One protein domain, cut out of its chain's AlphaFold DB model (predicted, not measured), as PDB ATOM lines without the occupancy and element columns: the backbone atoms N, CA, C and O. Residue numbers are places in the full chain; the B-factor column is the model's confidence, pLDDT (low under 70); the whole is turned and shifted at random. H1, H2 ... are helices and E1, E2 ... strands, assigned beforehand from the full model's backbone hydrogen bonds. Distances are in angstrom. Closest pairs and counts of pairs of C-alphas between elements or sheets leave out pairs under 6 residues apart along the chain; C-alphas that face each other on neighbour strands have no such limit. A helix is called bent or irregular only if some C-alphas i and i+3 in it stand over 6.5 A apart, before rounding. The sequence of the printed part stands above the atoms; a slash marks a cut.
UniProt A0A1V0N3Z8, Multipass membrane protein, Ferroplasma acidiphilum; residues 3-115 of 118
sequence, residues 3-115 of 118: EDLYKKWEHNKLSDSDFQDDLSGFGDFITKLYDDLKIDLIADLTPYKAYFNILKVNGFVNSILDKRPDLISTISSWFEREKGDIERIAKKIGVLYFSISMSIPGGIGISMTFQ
ATOM      1  N   GLU A   3     -23.878 -29.053  39.794       90.00
ATOM      2  CA  GLU A   3     -23.425 -28.853  38.409       90.00
ATOM      3  C   GLU A   3     -24.546 -29.097  37.380       90.00
ATOM      4  O   GLU A   3     -24.641 -28.393  36.373       90.00
ATOM      5  N   ASP A   4     -25.430 -30.067  37.632       91.06
ATOM      6  CA  ASP A   4     -26.579 -30.338  36.763       91.06
ATOM      7  C   ASP A   4     -27.642 -29.247  36.892       91.06
ATOM      8  O   ASP A   4     -28.284 -28.901  35.899       91.06
ATOM      9  N   LEU A   5     -27.800 -28.667  38.087       92.75
ATOM     10  CA  LEU A   5     -28.674 -27.511  38.301       92.75
ATOM     11  C   LEU A   5     -28.184 -26.303  37.521       92.75
ATOM     12  O   LEU A   5     -28.977 -25.660  36.837       92.75
ATOM     13  N   TYR A   6     -26.881 -26.038  37.553       93.75
ATOM     14  CA  TYR A   6     -26.285 -24.973  36.759       93.75
ATOM     15  C   TYR A   6     -26.513 -25.189  35.256       93.75
ATOM     16  O   TYR A   6     -26.993 -24.289  34.569       93.75
ATOM     17  N   LYS A   7     -26.298 -26.408  34.741       93.56
ATOM     18  CA  LYS A   7     -26.598 -26.732  33.334       93.56
ATOM     19  C   LYS A   7     -28.080 -26.564  33.004       93.56
ATOM     20  O   LYS A   7     -28.411 -26.037  31.945       93.56
ATOM     21  N   LYS A   8     -28.993 -27.012  33.869       94.44
ATOM     22  CA  LYS A   8     -30.439 -26.818  33.671       94.44
ATOM     23  C   LYS A   8     -30.794 -25.334  33.656       94.44
ATOM     24  O   LYS A   8     -31.551 -24.918  32.781       94.44
ATOM     25  N   TRP A   9     -30.217 -24.545  34.558       94.81
ATOM     26  CA  TRP A   9     -30.394 -23.097  34.619       94.81
ATOM     27  C   TRP A   9     -29.941 -22.409  33.329       94.81
ATOM     28  O   TRP A   9     -30.725 -21.679  32.732       94.81
ATOM     29  N   GLU A  10     -28.744 -22.732  32.825       93.75
ATOM     30  CA  GLU A  10     -28.219 -22.170  31.569       93.75
ATOM     31  C   GLU A  10     -29.134 -22.424  30.360       93.75
ATOM     32  O   GLU A  10     -29.130 -21.652  29.403       93.75
ATOM     33  N   HIS A  11     -29.930 -23.495  30.401       95.00
ATOM     34  CA  HIS A  11     -30.849 -23.874  29.328       95.00
ATOM     35  C   HIS A  11     -32.319 -23.543  29.634       95.00
ATOM     36  O   HIS A  11     -33.188 -23.985  28.881       95.00
ATOM     37  N   ASN A  12     -32.614 -22.794  30.706       91.62
ATOM     38  CA  ASN A  12     -33.975 -22.484  31.172       91.62
ATOM     39  C   ASN A  12     -34.842 -23.737  31.425       91.62
ATOM     40  O   ASN A  12     -36.017 -23.783  31.069       91.62
ATOM     41  N   LYS A  13     -34.246 -24.781  32.009       92.69
ATOM     42  CA  LYS A  13     -34.875 -26.087  32.286       92.69
ATOM     43  C   LYS A  13     -35.016 -26.398  33.779       92.69
ATOM     44  O   LYS A  13     -35.234 -27.556  34.125       92.69
ATOM     45  N   LEU A  14     -34.834 -25.410  34.658       90.50
ATOM     46  CA  LEU A  14     -35.063 -25.607  36.089       90.50
ATOM     47  C   LEU A  14     -36.553 -25.787  36.383       90.50
ATOM     48  O   LEU A  14     -37.405 -25.111  35.809       90.50
ATOM     49  N   SER A  15     -36.837 -26.680  37.319       89.81
ATOM     50  CA  SER A  15     -38.163 -26.996  37.836       89.81
ATOM     51  C   SER A  15     -38.144 -27.014  39.362       89.81
ATOM     52  O   SER A  15     -37.099 -27.232  39.969       89.81
ATOM     53  N   ASP A  16     -39.296 -26.839  40.010       86.94
ATOM     54  CA  ASP A  16     -39.366 -26.815  41.481       86.94
ATOM     55  C   ASP A  16     -38.884 -28.127  42.137       86.94
ATOM     56  O   ASP A  16     -38.347 -28.110  43.247       86.94
ATOM     57  N   SER A  17     -39.014 -29.267  41.448       88.44
ATOM     58  CA  SER A  17     -38.504 -30.557  41.934       88.44
ATOM     59  C   SER A  17     -36.981 -30.611  42.030       88.44
ATOM     60  O   SER A  17     -36.454 -31.383  42.823       88.44
ATOM     61  N   ASP A  18     -36.273 -29.781  41.264       88.12
ATOM     62  CA  ASP A  18     -34.812 -29.765  41.235       88.12
ATOM     63  C   ASP A  18     -34.188 -29.216  42.536       88.12
ATOM     64  O   ASP A  18     -33.008 -29.432  42.798       88.12
ATOM     65  N   PHE A  19     -34.971 -28.528  43.372       87.25
ATOM     66  CA  PHE A  19     -34.500 -27.899  44.615       87.25
ATOM     67  C   PHE A  19     -34.677 -28.777  45.865       87.25
ATOM     68  O   PHE A  19     -34.320 -28.355  46.968       87.25
ATOM     69  N   GLN A  20     -35.232 -29.983  45.696       82.31
ATOM     70  CA  GLN A  20     -35.409 -30.973  46.766       82.31
ATOM     71  C   GLN A  20     -34.124 -31.770  47.056       82.31
ATOM     72  O   GLN A  20     -34.035 -32.439  48.083       82.31
ATOM     73  N   ASP A  21     -33.139 -31.695  46.158       80.38
ATOM     74  CA  ASP A  21     -31.849 -32.369  46.286       80.38
ATOM     75  C   ASP A  21     -30.975 -31.765  47.406       80.38
ATOM     76  O   ASP A  21     -31.140 -30.612  47.823       80.38
ATOM     77  N   ASP A  22     -29.983 -32.540  47.861       83.38
ATOM     78  CA  ASP A  22     -28.915 -32.024  48.719       83.38
ATOM     79  C   ASP A  22     -28.034 -31.019  47.950       83.38
ATOM     80  O   ASP A  22     -27.468 -31.328  46.897       83.38
ATOM     81  N   LEU A  23     -27.916 -29.812  48.511       88.25
ATOM     82  CA  LEU A  23     -27.143 -28.683  47.981       88.25
ATOM     83  C   LEU A  23     -25.974 -28.291  48.897       88.25
ATOM     84  O   LEU A  23     -25.479 -27.169  48.819       88.25
ATOM     85  N   SER A  24     -25.509 -29.207  49.748       85.81
ATOM     86  CA  SER A  24     -24.376 -29.006  50.661       85.81
ATOM     87  C   SER A  24     -23.103 -28.462  49.986       85.81
ATOM     88  O   SER A  24     -22.372 -27.690  50.599       85.81
ATOM     89  N   GLY A  25     -22.870 -28.780  48.707       90.12
ATOM     90  CA  GLY A  25     -21.737 -28.279  47.911       90.12
ATOM     91  C   GLY A  25     -21.956 -26.936  47.196       90.12
ATOM     92  O   GLY A  25     -21.181 -26.599  46.302       90.12
ATOM     93  N   PHE A  26     -23.019 -26.184  47.509       93.06
ATOM     94  CA  PHE A  26     -23.370 -24.962  46.776       93.06
ATOM     95  C   PHE A  26     -22.284 -23.876  46.840       93.06
ATOM     96  O   PHE A  26     -21.853 -23.398  45.793       93.06
ATOM     97  N   GLY A  27     -21.799 -23.520  48.035       93.38
ATOM     98  CA  GLY A  27     -20.762 -22.489  48.199       93.38
ATOM     99  C   GLY A  27     -19.448 -22.828  47.481       93.38
ATOM    100  O   GLY A  27     -18.879 -21.987  46.777       93.38
ATOM    101  N   ASP A  28     -19.013 -24.088  47.580       93.88
ATOM    102  CA  ASP A  28     -17.814 -24.588  46.896       93.88
ATOM    103  C   ASP A  28     -17.977 -24.538  45.375       93.88
ATOM    104  O   ASP A  28     -17.071 -24.115  44.652       93.88
ATOM    105  N   PHE A  29     -19.157 -24.919  44.875       94.62
ATOM    106  CA  PHE A  29     -19.466 -24.850  43.453       94.62
ATOM    107  C   PHE A  29     -19.432 -23.416  42.923       94.62
ATOM    108  O   PHE A  29     -18.833 -23.185  41.876       94.62
ATOM    109  N   ILE A  30     -20.031 -22.453  43.631       95.06
ATOM    110  CA  ILE A  30     -20.009 -21.044  43.214       95.06
ATOM    111  C   ILE A  30     -18.576 -20.511  43.172       95.06
ATOM    112  O   ILE A  30     -18.191 -19.878  42.189       95.06
ATOM    113  N   THR A  31     -17.766 -20.832  44.183       92.81
ATOM    114  CA  THR A  31     -16.351 -20.442  44.219       92.81
ATOM    115  C   THR A  31     -15.594 -21.001  43.011       92.81
ATOM    116  O   THR A  31     -14.943 -20.247  42.288       92.81
ATOM    117  N   LYS A  32     -15.752 -22.301  42.728       93.69
ATOM    118  CA  LYS A  32     -15.128 -22.961  41.574       93.69
ATOM    119  C   LYS A  32     -15.610 -22.387  40.239       93.69
ATOM    120  O   LYS A  32     -14.793 -22.108  39.370       93.69
ATOM    121  N   LEU A  33     -16.916 -22.181  40.072       93.31
ATOM    122  CA  LEU A  33     -17.493 -21.587  38.863       93.31
ATOM    123  C   LEU A  33     -16.904 -20.194  38.602       93.31
ATOM    124  O   LEU A  33     -16.577 -19.851  37.468       93.31
ATOM    125  N   TYR A  34     -16.754 -19.400  39.659       91.50
ATOM    126  CA  TYR A  34     -16.164 -18.073  39.583       91.50
ATOM    127  C   TYR A  34     -14.687 -18.116  39.152       91.50
ATOM    128  O   TYR A  34     -14.271 -17.337  38.287       91.50
ATOM    129  N   ASP A  35     -13.913 -19.069  39.680       91.19
ATOM    130  CA  ASP A  35     -12.521 -19.315  39.278       91.19
ATOM    131  C   ASP A  35     -12.399 -19.792  37.823       91.19
ATOM    132  O   ASP A  35     -11.564 -19.285  37.068       91.19
ATOM    133  N   ASP A  36     -13.267 -20.711  37.394       92.31
ATOM    134  CA  ASP A  36     -13.287 -21.262  36.034       92.31
ATOM    135  C   ASP A  36     -13.604 -20.186  34.981       92.31
ATOM    136  O   ASP A  36     -13.074 -20.209  33.864       92.31
ATOM    137  N   LEU A  37     -14.419 -19.188  35.344       89.19
ATOM    138  CA  LEU A  37     -14.700 -18.011  34.513       89.19
ATOM    139  C   LEU A  37     -13.530 -17.018  34.454       89.19
ATOM    140  O   LEU A  37     -13.576 -16.068  33.663       89.19
ATOM    141  N   LYS A  38     -12.479 -17.251  35.249       87.12
ATOM    142  CA  LYS A  38     -11.237 -16.476  35.306       87.12
ATOM    143  C   LYS A  38     -11.476 -14.979  35.492       87.12
ATOM    144  O   LYS A  38     -10.734 -14.187  34.908       87.12
ATOM    145  N   ILE A  39     -12.494 -14.598  36.275       85.06
ATOM    146  CA  ILE A  39     -12.894 -13.191  36.486       85.06
ATOM    147  C   ILE A  39     -11.678 -12.328  36.804       85.06
ATOM    148  O   ILE A  39     -11.464 -11.308  36.152       85.06
ATOM    149  N   ASP A  40     -10.829 -12.812  37.710       78.88
ATOM    150  CA  ASP A  40      -9.630 -12.108  38.148       78.88
ATOM    151  C   ASP A  40      -8.670 -11.739  37.020       78.88
ATOM    152  O   ASP A  40      -8.124 -10.634  36.994       78.88
ATOM    153  N   LEU A  41      -8.484 -12.667  36.083       80.00
ATOM    154  CA  LEU A  41      -7.580 -12.519  34.950       80.00
ATOM    155  C   LEU A  41      -8.185 -11.614  33.872       80.00
ATOM    156  O   LEU A  41      -7.478 -10.841  33.228       80.00
ATOM    157  N   ILE A  42      -9.494 -11.732  33.638       84.88
ATOM    158  CA  ILE A  42     -10.162 -11.030  32.536       84.88
ATOM    159  C   ILE A  42     -10.689  -9.649  32.927       84.88
ATOM    160  O   ILE A  42     -10.984  -8.861  32.030       84.88
ATOM    161  N   ALA A  43     -10.784  -9.331  34.221       80.50
ATOM    162  CA  ALA A  43     -11.193  -8.014  34.713       80.50
ATOM    163  C   ALA A  43     -10.270  -6.899  34.205       80.50
ATOM    164  O   ALA A  43     -10.729  -5.793  33.927       80.50
ATOM    165  N   ASP A  44      -8.982  -7.195  34.020       81.12
ATOM    166  CA  ASP A  44      -8.015  -6.214  33.536       81.12
ATOM    167  C   ASP A  44      -8.017  -6.054  32.014       81.12
ATOM    168  O   ASP A  44      -7.831  -4.942  31.521       81.12
ATOM    169  N   LEU A  45      -8.244  -7.145  31.280       86.19
ATOM    170  CA  LEU A  45      -8.170  -7.184  29.816       86.19
ATOM    171  C   LEU A  45      -9.504  -6.832  29.151       86.19
ATOM    172  O   LEU A  45      -9.548  -6.156  28.127       86.19
ATOM    173  N   THR A  46     -10.600  -7.327  29.721       90.06
ATOM    174  CA  THR A  46     -11.956  -7.229  29.175       90.06
ATOM    175  C   THR A  46     -12.961  -6.997  30.311       90.06
ATOM    176  O   THR A  46     -13.771  -7.880  30.606       90.06
ATOM    177  N   PRO A  47     -12.937  -5.824  30.970       89.56
ATOM    178  CA  PRO A  47     -13.697  -5.578  32.199       89.56
ATOM    179  C   PRO A  47     -15.214  -5.741  32.026       89.56
ATOM    180  O   PRO A  47     -15.873  -6.305  32.892       89.56
ATOM    181  N   TYR A  48     -15.773  -5.349  30.876       90.12
ATOM    182  CA  TYR A  48     -17.191  -5.585  30.577       90.12
ATOM    183  C   TYR A  48     -17.539  -7.075  30.503       90.12
ATOM    184  O   TYR A  48     -18.577  -7.494  31.002       90.12
ATOM    185  N   LYS A  49     -16.664  -7.902  29.918       91.00
ATOM    186  CA  LYS A  49     -16.868  -9.356  29.865       91.00
ATOM    187  C   LYS A  49     -16.786  -9.976  31.260       91.00
ATOM    188  O   LYS A  49     -17.588 -10.848  31.577       91.00
ATOM    189  N   ALA A  50     -15.849  -9.506  32.086       92.50
ATOM    190  CA  ALA A  50     -15.759  -9.904  33.487       92.50
ATOM    191  C   ALA A  50     -17.062  -9.578  34.227       92.50
ATOM    192  O   ALA A  50     -17.642 -10.454  34.858       92.50
ATOM    193  N   TYR A  51     -17.581  -8.360  34.043       92.00
ATOM    194  CA  TYR A  51     -18.855  -7.946  34.619       92.00
ATOM    195  C   TYR A  51     -20.021  -8.838  34.179       92.00
ATOM    196  O   TYR A  51     -20.768  -9.326  35.018       92.00
ATOM    197  N   PHE A  52     -20.153  -9.123  32.878       91.75
ATOM    198  CA  PHE A  52     -21.206 -10.015  32.384       91.75
ATOM    199  C   PHE A  52     -21.110 -11.430  32.963       91.75
ATOM    200  O   PHE A  52     -22.137 -12.037  33.263       91.75
ATOM    201  N   ASN A  53     -19.898 -11.953  33.148       93.56
ATOM    202  CA  ASN A  53     -19.710 -13.249  33.791       93.56
ATOM    203  C   ASN A  53     -20.131 -13.217  35.270       93.56
ATOM    204  O   ASN A  53     -20.795 -14.150  35.711       93.56
ATOM    205  N   ILE A  54     -19.821 -12.144  36.008       93.75
ATOM    206  CA  ILE A  54     -20.304 -11.956  37.388       93.75
ATOM    207  C   ILE A  54     -21.836 -11.930  37.414       93.75
ATOM    208  O   ILE A  54     -22.453 -12.699  38.146       93.75
ATOM    209  N   LEU A  55     -22.469 -11.134  36.544       92.81
ATOM    210  CA  LEU A  55     -23.932 -11.084  36.442       92.81
ATOM    211  C   LEU A  55     -24.546 -12.458  36.146       92.81
ATOM    212  O   LEU A  55     -25.605 -12.789  36.678       92.81
ATOM    213  N   LYS A  56     -23.880 -13.274  35.323       93.06
ATOM    214  CA  LYS A  56     -24.305 -14.649  35.043       93.06
ATOM    215  C   LYS A  56     -24.254 -15.520  36.301       93.06
ATOM    216  O   LYS A  56     -25.232 -16.210  36.583       93.06
ATOM    217  N   VAL A  57     -23.160 -15.478  37.064       94.62
ATOM    218  CA  VAL A  57     -23.049 -16.220  38.332       94.62
ATOM    219  C   VAL A  57     -24.142 -15.774  39.304       94.62
ATOM    220  O   VAL A  57     -24.853 -16.619  39.845       94.62
ATOM    221  N   ASN A  58     -24.365 -14.467  39.441       94.81
ATOM    222  CA  ASN A  58     -25.394 -13.924  40.330       94.81
ATOM    223  C   ASN A  58     -26.804 -14.331  39.910       94.81
ATOM    224  O   ASN A  58     -27.638 -14.617  40.763       94.81
ATOM    225  N   GLY A  59     -27.077 -14.401  38.604       93.75
ATOM    226  CA  GLY A  59     -28.350 -14.900  38.089       93.75
ATOM    227  C   GLY A  59     -28.624 -16.342  38.525       93.75
ATOM    228  O   GLY A  59     -29.737 -16.658  38.952       93.75
ATOM    229  N   PHE A  60     -27.604 -17.203  38.479       94.75
ATOM    230  CA  PHE A  60     -27.719 -18.570  38.980       94.75
ATOM    231  C   PHE A  60     -27.909 -18.596  40.499       94.75
ATOM    232  O   PHE A  60     -28.855 -19.216  40.979       94.75
ATOM    233  N   VAL A  61     -27.069 -17.872  41.247       94.31
ATOM    234  CA  VAL A  61     -27.157 -17.781  42.713       94.31
ATOM    235  C   VAL A  61     -28.545 -17.326  43.153       94.31
ATOM    236  O   VAL A  61     -29.167 -17.987  43.980       94.31
ATOM    237  N   ASN A  62     -29.075 -16.261  42.554       93.75
ATOM    238  CA  ASN A  62     -30.402 -15.740  42.874       93.75
ATOM    239  C   ASN A  62     -31.509 -16.756  42.570       93.75
ATOM    240  O   ASN A  62     -32.452 -16.871  43.346       93.75
ATOM    241  N   SER A  63     -31.370 -17.539  41.496       92.19
ATOM    242  CA  SER A  63     -32.329 -18.602  41.162       92.19
ATOM    243  C   SER A  63     -32.340 -19.721  42.210       92.19
ATOM    244  O   SER A  63     -33.385 -20.308  42.471       92.19
ATOM    245  N   ILE A  64     -31.189 -20.011  42.828       92.50
ATOM    246  CA  ILE A  64     -31.100 -20.963  43.940       92.50
ATOM    247  C   ILE A  64     -31.657 -20.349  45.228       92.50
ATOM    248  O   ILE A  64     -32.489 -20.974  45.881       92.50
ATOM    249  N   LEU A  65     -31.242 -19.130  45.586       91.69
ATOM    250  CA  LEU A  65     -31.642 -18.475  46.837       91.69
ATOM    251  C   LEU A  65     -33.141 -18.154  46.910       91.69
ATOM    252  O   LEU A  65     -33.686 -18.143  48.010       91.69
ATOM    253  N   ASP A  66     -33.812 -17.952  45.772       91.25
ATOM    254  CA  ASP A  66     -35.275 -17.806  45.705       91.25
ATOM    255  C   ASP A  66     -36.003 -19.030  46.291       91.25
ATOM    256  O   ASP A  66     -37.012 -18.909  46.983       91.25
ATOM    257  N   LYS A  67     -35.451 -20.229  46.068       91.19
ATOM    258  CA  LYS A  67     -36.027 -21.503  46.525       91.19
ATOM    259  C   LYS A  67     -35.396 -22.018  47.814       91.19
ATOM    260  O   LYS A  67     -36.047 -22.729  48.577       91.19
ATOM    261  N   ARG A  68     -34.126 -21.687  48.044       90.44
ATOM    262  CA  ARG A  68     -33.283 -22.169  49.147       90.44
ATOM    263  C   ARG A  68     -32.553 -21.002  49.827       90.44
ATOM    264  O   ARG A  68     -31.325 -20.912  49.761       90.44
ATOM    265  N   PRO A  69     -33.291 -20.086  50.484       91.44
ATOM    266  CA  PRO A  69     -32.706 -18.921  51.150       91.44
ATOM    267  C   PRO A  69     -31.781 -19.301  52.317       91.44
ATOM    268  O   PRO A  69     -30.919 -18.514  52.702       91.44
ATOM    269  N   ASP A  70     -31.914 -20.517  52.854       90.88
ATOM    270  CA  ASP A  70     -31.036 -21.087  53.881       90.88
ATOM    271  C   ASP A  70     -29.561 -21.153  53.449       90.88
ATOM    272  O   ASP A  70     -28.666 -21.103  54.292       90.88
ATOM    273  N   LEU A  71     -29.299 -21.194  52.140       91.81
ATOM    274  CA  LEU A  71     -27.954 -21.316  51.586       91.81
ATOM    275  C   LEU A  71     -27.179 -19.994  51.516       91.81
ATOM    276  O   LEU A  71     -25.993 -20.012  51.185       91.81
ATOM    277  N   ILE A  72     -27.788 -18.852  51.854       91.00
ATOM    278  CA  ILE A  72     -27.135 -17.535  51.748       91.00
ATOM    279  C   ILE A  72     -25.819 -17.448  52.533       91.00
ATOM    280  O   ILE A  72     -24.862 -16.816  52.097       91.00
ATOM    281  N   SER A  73     -25.745 -18.100  53.693       90.31
ATOM    282  CA  SER A  73     -24.562 -18.038  54.551       90.31
ATOM    283  C   SER A  73     -23.362 -18.729  53.901       90.31
ATOM    284  O   SER A  73     -22.230 -18.274  54.079       90.31
ATOM    285  N   THR A  74     -23.614 -19.757  53.084       92.06
ATOM    286  CA  THR A  74     -22.591 -20.577  52.414       92.06
ATOM    287  C   THR A  74     -21.830 -19.825  51.324       92.06
ATOM    288  O   THR A  74     -20.732 -20.234  50.961       92.06
ATOM    289  N   ILE A  75     -22.379 -18.711  50.830       91.38
ATOM    290  CA  ILE A  75     -21.782 -17.909  49.753       91.38
ATOM    291  C   ILE A  75     -21.138 -16.607  50.253       91.38
ATOM    292  O   ILE A  75     -20.650 -15.819  49.448       91.38
ATOM    293  N   SER A  76     -21.104 -16.365  51.569       87.38
ATOM    294  CA  SER A  76     -20.642 -15.083  52.134       87.38
ATOM    295  C   SER A  76     -19.181 -14.768  51.791       87.38
ATOM    296  O   SER A  76     -18.852 -13.629  51.477       87.38
ATOM    297  N   SER A  77     -18.299 -15.771  51.831       86.75
ATOM    298  CA  SER A  77     -16.876 -15.606  51.508       86.75
ATOM    299  C   SER A  77     -16.659 -15.246  50.038       86.75
ATOM    300  O   SER A  77     -15.892 -14.337  49.726       86.75
ATOM    301  N   TRP A  78     -17.362 -15.933  49.138       91.50
ATOM    302  CA  TRP A  78     -17.343 -15.631  47.712       91.50
ATOM    303  C   TRP A  78     -17.929 -14.242  47.418       91.50
ATOM    304  O   TRP A  78     -17.342 -13.494  46.642       91.50
ATOM    305  N   PHE A  79     -19.015 -13.853  48.091       92.19
ATOM    306  CA  PHE A  79     -19.636 -12.541  47.910       92.19
ATOM    307  C   PHE A  79     -18.684 -11.385  48.261       92.19
ATOM    308  O   PHE A  79     -18.624 -10.391  47.540       92.19
ATOM    309  N   GLU A  80     -17.876 -11.504  49.320       91.25
ATOM    310  CA  GLU A  80     -16.859 -10.484  49.632       91.25
ATOM    311  C   GLU A  80     -15.772 -10.380  48.550       91.25
ATOM    312  O   GLU A  80     -15.307  -9.280  48.244       91.25
ATOM    313  N   ARG A  81     -15.403 -11.498  47.911       91.38
ATOM    314  CA  ARG A  81     -14.499 -11.484  46.751       91.38
ATOM    315  C   ARG A  81     -15.146 -10.793  45.550       91.38
ATOM    316  O   ARG A  81     -14.528  -9.917  44.950       91.38
ATOM    317  N   GLU A  82     -16.396 -11.137  45.245       92.69
ATOM    318  CA  GLU A  82     -17.174 -10.530  44.160       92.69
ATOM    319  C   GLU A  82     -17.250  -9.002  44.300       92.69
ATOM    320  O   GLU A  82     -17.042  -8.279  43.324       92.69
ATOM    321  N   LYS A  83     -17.462  -8.487  45.520       91.81
ATOM    322  CA  LYS A  83     -17.438  -7.039  45.789       91.81
ATOM    323  C   LYS A  83     -16.128  -6.387  45.359       91.81
ATOM    324  O   LYS A  83     -16.161  -5.347  44.700       91.81
ATOM    325  N   GLY A  84     -14.993  -6.984  45.722       91.06
ATOM    326  CA  GLY A  84     -13.671  -6.471  45.356       91.06
ATOM    327  C   GLY A  84     -13.457  -6.451  43.841       91.06
ATOM    328  O   GLY A  84     -12.934  -5.478  43.291       91.06
ATOM    329  N   ASP A  85     -13.933  -7.483  43.146       92.12
ATOM    330  CA  ASP A  85     -13.859  -7.554  41.688       92.12
ATOM    331  C   ASP A  85     -14.751  -6.533  41.001       92.12
ATOM    332  O   ASP A  85     -14.308  -5.860  40.070       92.12
ATOM    333  N   ILE A  86     -15.979  -6.359  41.481       92.31
ATOM    334  CA  ILE A  86     -16.894  -5.336  40.979       92.31
ATOM    335  C   ILE A  86     -16.327  -3.945  41.198       92.31
ATOM    336  O   ILE A  86     -16.380  -3.133  40.279       92.31
ATOM    337  N   GLU A  87     -15.746  -3.663  42.363       91.25
ATOM    338  CA  GLU A  87     -15.095  -2.380  42.620       91.25
ATOM    339  C   GLU A  87     -13.943  -2.139  41.633       91.25
ATOM    340  O   GLU A  87     -13.828  -1.059  41.042       91.25
ATOM    341  N   ARG A  88     -13.096  -3.151  41.409       89.81
ATOM    342  CA  ARG A  88     -11.996  -3.077  40.440       89.81
ATOM    343  C   ARG A  88     -12.509  -2.849  39.017       89.81
ATOM    344  O   ARG A  88     -11.967  -2.007  38.299       89.81
ATOM    345  N   ILE A  89     -13.550  -3.570  38.609       91.44
ATOM    346  CA  ILE A  89     -14.172  -3.453  37.287       91.44
ATOM    347  C   ILE A  89     -14.813  -2.074  37.112       91.44
ATOM    348  O   ILE A  89     -14.555  -1.418  36.104       91.44
ATOM    349  N   ALA A  90     -15.582  -1.602  38.097       90.81
ATOM    350  CA  ALA A  90     -16.249  -0.301  38.097       90.81
ATOM    351  C   ALA A  90     -15.250   0.843  37.861       90.81
ATOM    352  O   ALA A  90     -15.473   1.690  36.992       90.81
ATOM    353  N   LYS A  91     -14.100   0.810  38.551       88.94
ATOM    354  CA  LYS A  91     -13.000   1.772  38.346       88.94
ATOM    355  C   LYS A  91     -12.459   1.749  36.914       88.94
ATOM    356  O   LYS A  91     -12.137   2.800  36.370       88.94
ATOM    357  N   LYS A  92     -12.364   0.572  36.288       89.44
ATOM    358  CA  LYS A  92     -11.820   0.419  34.925       89.44
ATOM    359  C   LYS A  92     -12.755   0.897  33.831       89.44
ATOM    360  O   LYS A  92     -12.287   1.422  32.827       89.44
ATOM    361  N   ILE A  93     -14.055   0.692  34.007       89.25
ATOM    362  CA  ILE A  93     -15.057   1.063  33.000       89.25
ATOM    363  C   ILE A  93     -15.607   2.482  33.198       89.25
ATOM    364  O   ILE A  93     -16.470   2.899  32.434       89.25
ATOM    365  N   GLY A  94     -15.111   3.228  34.194       86.75
ATOM    366  CA  GLY A  94     -15.494   4.622  34.429       86.75
ATOM    367  C   GLY A  94     -16.865   4.796  35.086       86.75
ATOM    368  O   GLY A  94     -17.572   5.757  34.794       86.75
ATOM    369  N   VAL A  95     -17.267   3.868  35.960       88.00
ATOM    370  CA  VAL A  95     -18.494   4.007  36.762       88.00
ATOM    371  C   VAL A  95     -18.308   5.103  37.814       88.00
ATOM    372  O   VAL A  95     -17.304   5.123  38.522       88.00
ATOM    373  N   LEU A  96     -19.296   5.995  37.940       84.44
ATOM    374  CA  LEU A  96     -19.298   7.074  38.936       84.44
ATOM    375  C   LEU A  96     -19.631   6.557  40.333       84.44
ATOM    376  O   LEU A  96     -18.988   6.913  41.318       84.44
ATOM    377  N   TYR A  97     -20.666   5.723  40.397       86.06
ATOM    378  CA  TYR A  97     -21.189   5.149  41.626       86.06
ATOM    379  C   TYR A  97     -21.598   3.711  41.359       86.06
ATOM    380  O   TYR A  97     -22.248   3.427  40.352       86.06
ATOM    381  N   PHE A  98     -21.253   2.811  42.270       89.38
ATOM    382  CA  PHE A  98     -21.753   1.445  42.253       89.38
ATOM    383  C   PHE A  98     -22.273   1.066  43.637       89.38
ATOM    384  O   PHE A  98     -21.822   1.592  44.654       89.38
ATOM    385  N   SER A  99     -23.227   0.143  43.667       89.12
ATOM    386  CA  SER A  99     -23.694  -0.493  44.894       89.12
ATOM    387  C   SER A  99     -23.855  -1.982  44.652       89.12
ATOM    388  O   SER A  99     -24.466  -2.384  43.662       89.12
ATOM    389  N   ILE A 100     -23.357  -2.784  45.581       90.62
ATOM    390  CA  ILE A 100     -23.562  -4.226  45.622       90.62
ATOM    391  C   ILE A 100     -24.154  -4.579  46.982       90.62
ATOM    392  O   ILE A 100     -23.643  -4.171  48.026       90.62
ATOM    393  N   SER A 101     -25.254  -5.318  46.965       89.19
ATOM    394  CA  SER A 101     -25.986  -5.719  48.162       89.19
ATOM    395  C   SER A 101     -26.415  -7.167  48.052       89.19
ATOM    396  O   SER A 101     -26.779  -7.615  46.969       89.19
ATOM    397  N   MET A 102     -26.442  -7.864  49.182       88.94
ATOM    398  CA  MET A 102     -27.023  -9.193  49.296       88.94
ATOM    399  C   MET A 102     -28.073  -9.166  50.407       88.94
ATOM    400  O   MET A 102     -27.813  -8.642  51.490       88.94
ATOM    401  N   SER A 103     -29.273  -9.671  50.134       81.19
ATOM    402  CA  SER A 103     -30.400  -9.655  51.073       81.19
ATOM    403  C   SER A 103     -31.322 -10.856  50.860       81.19
ATOM    404  O   SER A 103     -31.287 -11.495  49.816       81.19
ATOM    405  N   ILE A 104     -32.181 -11.155  51.834       71.88
ATOM    406  CA  ILE A 104     -33.310 -12.081  51.661       71.88
ATOM    407  C   ILE A 104     -34.593 -11.273  51.857       71.88
ATOM    408  O   ILE A 104     -34.671 -10.521  52.831       71.88
ATOM    409  N   PRO A 105     -35.591 -11.393  50.963       67.50
ATOM    410  CA  PRO A 105     -35.654 -12.288  49.796       67.50
ATOM    411  C   PRO A 105     -34.924 -11.769  48.536       67.50
ATOM    412  O   PRO A 105     -35.033 -12.378  47.482       67.50
ATOM    413  N   GLY A 106     -34.201 -10.644  48.607       67.31
ATOM    414  CA  GLY A 106     -33.711  -9.917  47.424       67.31
ATOM    415  C   GLY A 106     -32.522 -10.513  46.655       67.31
ATOM    416  O   GLY A 106     -32.171  -9.974  45.609       67.31
ATOM    417  N   GLY A 107     -31.888 -11.582  47.142       86.12
ATOM    418  CA  GLY A 107     -30.678 -12.153  46.551       86.12
ATOM    419  C   GLY A 107     -29.529 -11.142  46.485       86.12
ATOM    420  O   GLY A 107     -29.401 -10.272  47.350       86.12
ATOM    421  N   ILE A 108     -28.698 -11.259  45.453       89.81
ATOM    422  CA  ILE A 108     -27.606 -10.342  45.124       89.81
ATOM    423  C   ILE A 108     -28.082  -9.336  44.080       89.81
ATOM    424  O   ILE A 108     -28.524  -9.709  42.989       89.81
ATOM    425  N   GLY A 109     -27.945  -8.053  44.405       89.19
ATOM    426  CA  GLY A 109     -28.209  -6.930  43.517       89.19
ATOM    427  C   GLY A 109     -26.944  -6.118  43.272       89.19
ATOM    428  O   GLY A 109     -26.224  -5.788  44.215       89.19
ATOM    429  N   ILE A 110     -26.700  -5.769  42.007       88.62
ATOM    430  CA  ILE A 110     -25.631  -4.859  41.592       88.62
ATOM    431  C   ILE A 110     -26.255  -3.706  40.815       88.62
ATOM    432  O   ILE A 110     -27.027  -3.921  39.881       88.62
ATOM    433  N   SER A 111     -25.889  -2.486  41.184       86.75
ATOM    434  CA  SER A 111     -26.217  -1.273  40.443       86.75
ATOM    435  C   SER A 111     -24.934  -0.532  40.098       86.75
ATOM    436  O   SER A 111     -24.039  -0.404  40.935       86.75
ATOM    437  N   MET A 112     -24.848  -0.046  38.862       86.38
ATOM    438  CA  MET A 112     -23.744   0.768  38.365       86.38
ATOM    439  C   MET A 112     -24.312   1.980  37.637       86.38
ATOM    440  O   MET A 112     -25.109   1.837  36.707       86.38
ATOM    441  N   THR A 113     -23.867   3.165  38.036       85.00
ATOM    442  CA  THR A 113     -24.231   4.431  37.405       85.00
ATOM    443  C   THR A 113     -23.063   4.933  36.574       85.00
ATOM    444  O   THR A 113     -21.991   5.251  37.098       85.00
ATOM    445  N   PHE A 114     -23.285   5.037  35.270       81.75
ATOM    446  CA  PHE A 114     -22.324   5.582  34.321       81.75
ATOM    447  C   PHE A 114     -22.593   7.069  34.117       81.75
ATOM    448  O   PHE A 114     -23.745   7.506  34.123       81.75
ATOM    449  N   GLN A 115     -21.536   7.849  33.912       72.00
ATOM    450  CA  GLN A 115     -21.708   9.206  33.417       72.00
ATOM    451  C   GLN A 115     -22.193   9.115  31.960       72.00
ATOM    452  O   GLN A 115     -21.552   8.422  31.166       72.00
TER     453      GLN A 115
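AT A GLANCE: This is residues 3 to 115 of the 118 residues of the protein "Multipass membrane protein" of Ferroplasma acidiphilum (UniProt A0A1V0N3Z8). Two long helices side by side, H5 and H6, make the core; H3 and then H4 run along one side of them, and a long hairpin of strands, E1 and E2, covers another. The short H1 and H2 lie near the last part of H5. The 113 printed residues have six named helices, then two named strands, antiparallel; the class is mostly helix. The whole is compact, with a radius of gyration of the C-alphas of 14.3 A, and spans 43 by 26 by 25 A.

HOW THE PARTS SIT: H1, residues 3 to 10, is close to but not clearly touching H5, residues 47 to 67; their closest C-alphas, Trp 9 and Phe 60, are 6.8 A apart. H2, residues 16 to 20, is likewise close to H5, but not clearly touching. H3, residues 26 to 36, touches H6, residues 69 to 93, closest at C-alphas Gly 27 and Ile 75, 4.9 A. H3, H5 and H6 form an up-and-down bundle, each running against the one before. H4, residues 39 to 45, and H5 form a hairpin, closest at C-alphas Ala 43 and Ala 50, 5.1 A. H5 and H6 form another, at a shallow tilt of 17 degrees. E1, residues 95 to 103, and E2, residues 107 to 114, form a hairpin; N 99 and O 111 are within hydrogen-bond range at 2.9 A. Every O i to N i+4 pair is within range in H1 and H3, but 0 of 1 in H2 and 1 of 3 in H4 (O i to N i+3: 2 of 2 and 2 of 4), 16 of 17 in H5 and 15 of 21 in H6.

IN THESE COORDINATES: H1 begins at C-alpha 3 (-23.425, -28.853, 38.409). H5 is 30.9 A long. H6 is 32.3 A long and irregular: C-alphas 74 and 77 are 7.6 A apart. E2 ends at C-alpha 114 (-22.324, 5.582, 34.321).

THE WHOLE: The C-alphas farthest apart, of Asp 21 and Gln 115, are 44.7 A apart. The printed part has no cut, and its links are tight. Residues 105 to 106 are under pLDDT 70.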